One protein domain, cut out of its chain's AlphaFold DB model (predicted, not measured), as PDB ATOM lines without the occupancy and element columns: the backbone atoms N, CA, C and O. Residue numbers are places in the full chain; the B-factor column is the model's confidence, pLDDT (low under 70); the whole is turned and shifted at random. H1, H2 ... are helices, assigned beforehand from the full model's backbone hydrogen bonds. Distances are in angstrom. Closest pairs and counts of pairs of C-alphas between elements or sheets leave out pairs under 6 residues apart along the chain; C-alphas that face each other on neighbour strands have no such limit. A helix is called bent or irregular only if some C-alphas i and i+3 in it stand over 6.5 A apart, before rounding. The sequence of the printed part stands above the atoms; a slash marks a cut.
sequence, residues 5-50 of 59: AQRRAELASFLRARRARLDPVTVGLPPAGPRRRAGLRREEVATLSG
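Overview. This is residues 5 to 50 of the 59 residues of an uncharacterized protein of Nocardia farcinica (UniProt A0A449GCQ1). One long helix, H1, sticks out with its residues 5 to 15 as an arm from a small head, in which the short helices H2 and H3 and a wide loop gather about the other end of H1. The loop, residues 28 to 41, swings away from H2 and folds back towards the last turn of H1, and H3 then sets off crosswise to H1, making a corner with it. The printed part has 46 residues, with three named helices in the order H1, H2, H3 and no named strand; its class is all helix. It is only just loose, close to compact, with a radius of gyration of the C-alphas of 11.7 A, and its C-alphas span 36 by 24 by 15 A, an outline only just elongated.

Along the chain. H1, residues 5 to 20, is the longest helix, with 16 residues and 22.6 A from first to last C-alpha. It begins at C-alpha 5, at (16.061, -0.378, 14.729), and ends at C-alpha 20, at (30.878, -14.405, 24.467). H2 is residues 24 to 27, Pro 24 to Val 27, four residues in length and 5.5 A from first to last C-alpha. H3 is residues 42 to 49, 10.4 A from first to last C-alpha, and ends at C-alpha 49, at (39.731, -3.471, 16.880). No helix is bent.

Arrangement. H1 and H3 are close but not clearly touching; their closest C-alphas, those of Arg 19 and Val 45, are 7.9 A apart. Their lines are about perpendicular, at 85 degrees, and their centres are 15.9 A apart. H1 and H2 are apart, though a tight link of 3 residues joins them. H2 and H3 are close but not clearly touching: their closest C-alphas, those of Pro 24 and Glu 44, are 7.9 A apart, and their centres 11.8 A. In H1 and H3 every O i to N i+4 pair is within hydrogen-bond range; H2 is too short for such a pair, and its one O i to N i+3 pair is within range.

Size, cuts and confidence. The two C-alphas farthest apart are those of Ala 5 and Gly 33, 36.4 A. Residues 5 to 15, which belong to H1, stand free; without them the body has 35 residues, spans 25 by 21 by 15 A and has a radius of gyration of 9.0 A. The link from H2 to H3, 14 residues, is long. The printed part has no cut. Its mean pLDDT is 90.0, and no printed residue is under 70.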
ATOM      1  N   ALA A   5      16.000  -0.050  13.307       94.31
ATOM      2  CA  ALA A   5      16.061  -0.378  14.729       94.31
ATOM      3  C   ALA A   5      16.111  -1.894  14.968       94.31
ATOM      4  O   ALA A   5      16.971  -2.361  15.715       94.31
ATOM      5  N   GLN A   6      15.261  -2.657  14.275       95.94
ATOM      6  CA  GLN A   6      15.236  -4.112  14.381       95.94
ATOM      7  C   GLN A   6      16.550  -4.736  13.887       95.94
ATOM      8  O   GLN A   6      17.164  -5.523  14.604       95.94
ATOM      9  N   ARG A   7      17.065  -4.290  12.733       96.44
ATOM     10  CA  ARG A   7      18.358  -4.756  12.199       96.44
ATOM     11  C   ARG A   7      19.522  -4.473  13.150       96.44
ATOM     12  O   ARG A   7      20.392  -5.319  13.339       96.44
ATOM     13  N   ARG A   8      19.545  -3.295  13.787       96.19
ATOM     14  CA  ARG A   8      20.562  -2.965  14.803       96.19
ATOM     15  C   ARG A   8      20.457  -3.869  16.029       96.19
ATOM     16  O   ARG A   8      21.489  -4.255  16.571       96.19
ATOM     17  N   ALA A   9      19.245  -4.204  16.471       95.81
ATOM     18  CA  ALA A   9      19.036  -5.098  17.605       95.81
ATOM     19  C   ALA A   9      19.514  -6.528  17.298       95.81
ATOM     20  O   ALA A   9      20.234  -7.118  18.107       95.81
ATOM     21  N   GLU A  10      19.184  -7.043  16.112       96.75
ATOM     22  CA  GLU A  10      19.636  -8.346  15.611       96.75
ATOM     23  C   GLU A  10      21.168  -8.396  15.509       96.75
ATOM     24  O   GLU A  10      21.798  -9.284  16.087       96.75
ATOM     25  N   LEU A  11      21.786  -7.385  14.886       95.50
ATOM     26  CA  LEU A  11      23.243  -7.273  14.792       95.50
ATOM     27  C   LEU A  11      23.899  -7.198  16.176       95.50
ATOM     28  O   LEU A  11      24.883  -7.888  16.444       95.50
ATOM     29  N   ALA A  12      23.352  -6.392  17.086       93.31
ATOM     30  CA  ALA A  12      23.879  -6.281  18.440       93.31
ATOM     31  C   ALA A  12      23.787  -7.615  19.199       93.31
ATOM     32  O   ALA A  12      24.698  -7.942  19.961       93.31
ATOM     33  N   SER A  13      22.711  -8.382  18.999       95.31
ATOM     34  CA  SER A  13      22.553  -9.725  19.567       95.31
ATOM     35  C   SER A  13      23.597 -10.691  19.006       95.31
ATOM     36  O   SER A  13      24.322 -11.332  19.771       95.31
ATOM     37  N   PHE A  14      23.757 -10.712  17.682       95.12
ATOM     38  CA  PHE A  14      24.741 -11.541  16.992       95.12
ATOM     39  C   PHE A  14      26.174 -11.265  17.474       95.12
ATOM     40  O   PHE A  14      26.885 -12.182  17.893       95.12
ATOM     41  N   LEU A  15      26.583  -9.993  17.515       92.69
ATOM     42  CA  LEU A  15      27.914  -9.597  17.985       92.69
ATOM     43  C   LEU A  15      28.133  -9.957  19.462       92.69
ATOM     44  O   LEU A  15      29.217 -10.412  19.836       92.69
ATOM     45  N   ARG A  16      27.104  -9.802  20.310       91.81
ATOM     46  CA  ARG A  16      27.156 -10.224  21.721       91.81
ATOM     47  C   ARG A  16      27.361 -11.732  21.854       91.81
ATOM     48  O   ARG A  16      28.196 -12.145  22.656       91.81
ATOM     49  N   ALA A  17      26.639 -12.531  21.075       93.88
ATOM     50  CA  ALA A  17      26.766 -13.983  21.094       93.88
ATOM     51  C   ALA A  17      28.150 -14.438  20.607       93.88
ATOM     52  O   ALA A  17      28.749 -15.329  21.208       93.88
ATOM     53  N   ARG A  18      28.692 -13.802  19.559       93.19
ATOM     54  CA  ARG A  18      30.006 -14.158  19.012       93.19
ATOM     55  C   ARG A  18      31.137 -13.852  19.991       93.19
ATOM     56  O   ARG A  18      31.954 -14.731  20.243       93.19
ATOM     57  N   ARG A  19      31.155 -12.656  20.595       92.44
ATOM     58  CA  ARG A  19      32.214 -12.278  21.552       92.44
ATOM     59  C   ARG A  19      32.198 -13.127  22.825       92.44
ATOM     60  O   ARG A  19      33.254 -13.410  23.372       92.44
ATOM     61  N   ALA A  20      31.019 -13.573  23.270       92.25
ATOM     62  CA  ALA A  20      30.878 -14.405  24.467       92.25
ATOM     63  C   ALA A  20      31.484 -15.812  24.310       92.25
ATOM     64  O   ALA A  20      31.745 -16.470  25.310       92.25
ATOM     65  N   ARG A  21      31.704 -16.271  23.069       92.31
ATOM     66  CA  ARG A  21      32.294 -17.584  22.755       92.31
ATOM     67  C   ARG A  21      33.807 -17.546  22.529       92.31
ATOM     68  O   ARG A  21      34.405 -18.603  22.392       92.31
ATOM     69  N   LEU A  22      34.405 -16.361  22.417       92.00
ATOM     70  CA  LEU A  22      35.834 -16.210  22.145       92.00
ATOM     71  C   LEU A  22      36.618 -16.191  23.450       92.00
ATOM     72  O   LEU A  22      36.321 -15.369  24.313       92.00
ATOM     73  N   ASP A  23      37.626 -17.048  23.573       90.06
ATOM     74  CA  ASP A  23      38.562 -17.004  24.692       90.06
ATOM     75  C   ASP A  23      39.567 -15.855  24.471       90.06
ATOM     76  O   ASP A  23      40.246 -15.848  23.438       90.06
ATOM     77  N   PRO A  24      39.692 -14.899  25.413       91.12
ATOM     78  CA  PRO A  24      40.720 -13.860  25.384       91.12
ATOM     79  C   PRO A  24      42.118 -14.369  25.010       91.12
ATOM     80  O   PRO A  24      42.793 -13.743  24.193       91.12
ATOM     81  N   VAL A  25      42.528 -15.527  25.531       91.50
ATOM     82  CA  VAL A  25      43.869 -16.075  25.284       91.50
ATOM     83  C   VAL A  25      44.060 -16.436  23.809       91.50
ATOM     84  O   VAL A  25      45.109 -16.168  23.231       91.50
ATOM     85  N   THR A  26      43.018 -16.958  23.158       92.56
ATOM     86  CA  THR A  26      43.069 -17.365  21.741       92.56
ATOM     87  C   THR A  26      43.194 -16.198  20.765       92.56
ATOM     88  O   THR A  26      43.555 -16.400  19.609       92.56
ATOM     89  N   VAL A  27      42.917 -14.974  21.220       92.25
ATOM     90  CA  VAL A  27      43.025 -13.744  20.421       92.25
ATOM     91  C   VAL A  27      44.194 -12.861  20.867       92.25
ATOM     92  O   VAL A  27      44.238 -11.681  20.533       92.25
ATOM     93  N   GLY A  28      45.145 -13.425  21.621       91.50
ATOM     94  CA  GLY A  28      46.373 -12.741  22.031       91.50
ATOM     95  C   GLY A  28      46.211 -11.792  23.219       91.50
ATOM     96  O   GLY A  28      47.114 -11.004  23.493       91.50
ATOM     97  N   LEU A  29      45.083 -11.848  23.935       90.38
ATOM     98  CA  LEU A  29      44.925 -11.123  25.193       90.38
ATOM     99  C   LEU A  29      45.467 -11.959  26.355       90.38
ATOM    100  O   LEU A  29      45.350 -13.186  26.348       90.38
ATOM    101  N   PRO A  30      46.016 -11.316  27.396       87.31
ATOM    102  CA  PRO A  30      46.460 -12.039  28.572       87.31
ATOM    103  C   PRO A  30      45.284 -12.767  29.247       87.31
ATOM    104  O   PRO A  30      44.136 -12.289  29.228       87.31
ATOM    105  N   PRO A  31      45.543 -13.916  29.895       82.12
ATOM    106  CA  PRO A  31      44.561 -14.520  30.775       82.12
ATOM    107  C   PRO A  31      44.255 -13.516  31.891       82.12
ATOM    108  O   PRO A  31      45.135 -13.138  32.657       82.12
ATOM    109  N   ALA A  32      43.011 -13.046  31.981       73.12
ATOM    110  CA  ALA A  32      42.576 -12.331  33.172       73.12
ATOM    111  C   ALA A  32      42.079 -13.353  34.188       73.12
ATOM    112  O   ALA A  32      41.544 -14.399  33.805       73.12
ATOM    113  N   GLY A  33      42.270 -13.015  35.463       80.94
ATOM    114  CA  GLY A  33      41.851 -13.811  36.613       80.94
ATOM    115  C   GLY A  33      40.331 -14.013  36.685       80.94
ATOM    116  O   GLY A  33      39.647 -13.946  35.670       80.94
ATOM    117  N   PRO A  34      39.749 -14.251  37.868       83.56
ATOM    118  CA  PRO A  34      38.331 -14.596  37.992       83.56
ATOM    119  C   PRO A  34      37.407 -13.624  37.228       83.56
ATOM    120  O   PRO A  34      37.302 -12.439  37.553       83.56
ATOM    121  N   ARG A  35      36.735 -14.110  36.171       82.00
ATOM    122  CA  ARG A  35      35.859 -13.297  35.310       82.00
ATOM    123  C   ARG A  35      34.395 -13.654  35.556       82.00
ATOM    124  O   ARG A  35      33.992 -14.797  35.398       82.00
ATOM    125  N   ARG A  36      33.559 -12.645  35.825       80.44
ATOM    126  CA  ARG A  36      32.091 -12.806  35.901       80.44
ATOM    127  C   ARG A  36      31.430 -13.027  34.530       80.44
ATOM    128  O   ARG A  36      30.323 -13.548  34.454       80.44
ATOM    129  N   ARG A  37      32.061 -12.568  33.444       80.12
ATOM    130  CA  ARG A  37      31.561 -12.731  32.069       80.12
ATOM    131  C   ARG A  37      32.452 -13.705  31.310       80.12
ATOM    132  O   ARG A  37      33.666 -13.526  31.314       80.12
ATOM    133  N   ALA A  38      31.823 -14.666  30.640       83.00
ATOM    134  CA  ALA A  38      32.483 -15.530  29.674       83.00
ATOM    135  C   ALA A  38      32.819 -14.757  28.386       83.00
ATOM    136  O   ALA A  38      32.055 -13.887  27.947       83.00
ATOM    137  N   GLY A  39      33.965 -15.103  27.806       91.50
ATOM    138  CA  GLY A  39      34.502 -14.552  26.570       91.50
ATOM    139  C   GLY A  39      34.919 -13.080  26.625       91.50
ATOM    140  O   GLY A  39      35.151 -12.525  27.700       91.50
ATOM    141  N   LEU A  40      35.010 -12.444  25.453       92.44
ATOM    142  CA  LEU A  40      35.531 -11.082  25.319       92.44
ATOM    143  C   LEU A  40      34.554 -10.022  25.832       92.44
ATOM    144  O   LEU A  40      33.361  -9.992  25.485       92.44
ATOM    145  N   ARG A  41      35.085  -9.079  26.602       89.38
ATOM    146  CA  ARG A  41      34.424  -7.857  27.061       89.38
ATOM    147  C   ARG A  41      34.437  -6.785  25.972       89.38
ATOM    148  O   ARG A  41      35.075  -6.935  24.934       89.38
ATOM    149  N   ARG A  42      33.677  -5.704  26.167       86.75
ATOM    150  CA  ARG A  42      33.584  -4.654  25.136       86.75
ATOM    151  C   ARG A  42      34.913  -3.926  24.989       86.75
ATOM    152  O   ARG A  42      35.324  -3.682  23.868       86.75
ATOM    153  N   GLU A  43      35.568  -3.639  26.103       88.00
ATOM    154  CA  GLU A  43      36.896  -3.044  26.185       88.00
ATOM    155  C   GLU A  43      37.957  -3.907  25.491       88.00
ATOM    156  O   GLU A  43      38.710  -3.391  24.679       88.00
ATOM    157  N   GLU A  44      37.941  -5.224  25.707       91.19
ATOM    158  CA  GLU A  44      38.851  -6.178  25.062       91.19
ATOM    159  C   GLU A  44      38.644  -6.199  23.535       91.19
ATOM    160  O   GLU A  44      39.602  -6.119  22.771       91.19
ATOM    161  N   VAL A  45      37.388  -6.214  23.069       90.62
ATOM    162  CA  VAL A  45      37.067  -6.085  21.634       90.62
ATOM    163  C   VAL A  45      37.523  -4.733  21.077       90.62
ATOM    164  O   VAL A  45      38.003  -4.660  19.948       90.62
ATOM    165  N   ALA A  46      37.381  -3.658  21.849       88.88
ATOM    166  CA  ALA A  46      37.826  -2.325  21.459       88.88
ATOM    167  C   ALA A  46      39.349  -2.291  21.254       88.88
ATOM    168  O   ALA A  46      39.819  -1.843  20.212       88.88
ATOM    169  N   THR A  47      40.100  -2.868  22.198       89.06
ATOM    170  CA  THR A  47      41.554  -3.039  22.101       89.06
ATOM    171  C   THR A  47      41.939  -3.811  20.843       89.06
ATOM    172  O   THR A  47      42.776  -3.339  20.081       89.06
ATOM    173  N   LEU A  48      41.285  -4.946  20.577       90.38
ATOM    174  CA  LEU A  48      41.560  -5.767  19.392       90.38
ATOM    175  C   LEU A  48      41.185  -5.079  18.070       90.38
ATOM    176  O   LEU A  48      41.784  -5.366  17.041       90.38
ATOM    177  N   SER A  49      40.196  -4.184  18.080       88.31
ATOM    178  CA  SER A  49      39.731  -3.471  16.880       88.31
ATOM    179  C   SER A  49      40.415  -2.120  16.653       88.31
ATOM    180  O   SER A  49      40.125  -1.458  15.659       88.31
ATOM    181  N   GLY A  50      41.286  -1.677  17.565       85.31
ATOM    182  CA  GLY A  50      41.888  -0.340  17.517       85.31
ATOM    183  C   GLY A  50      40.895   0.804  17.773       85.31
ATOM    184  O   GLY A  50      41.228   1.970  17.562       85.31
TER     185      GLY A  50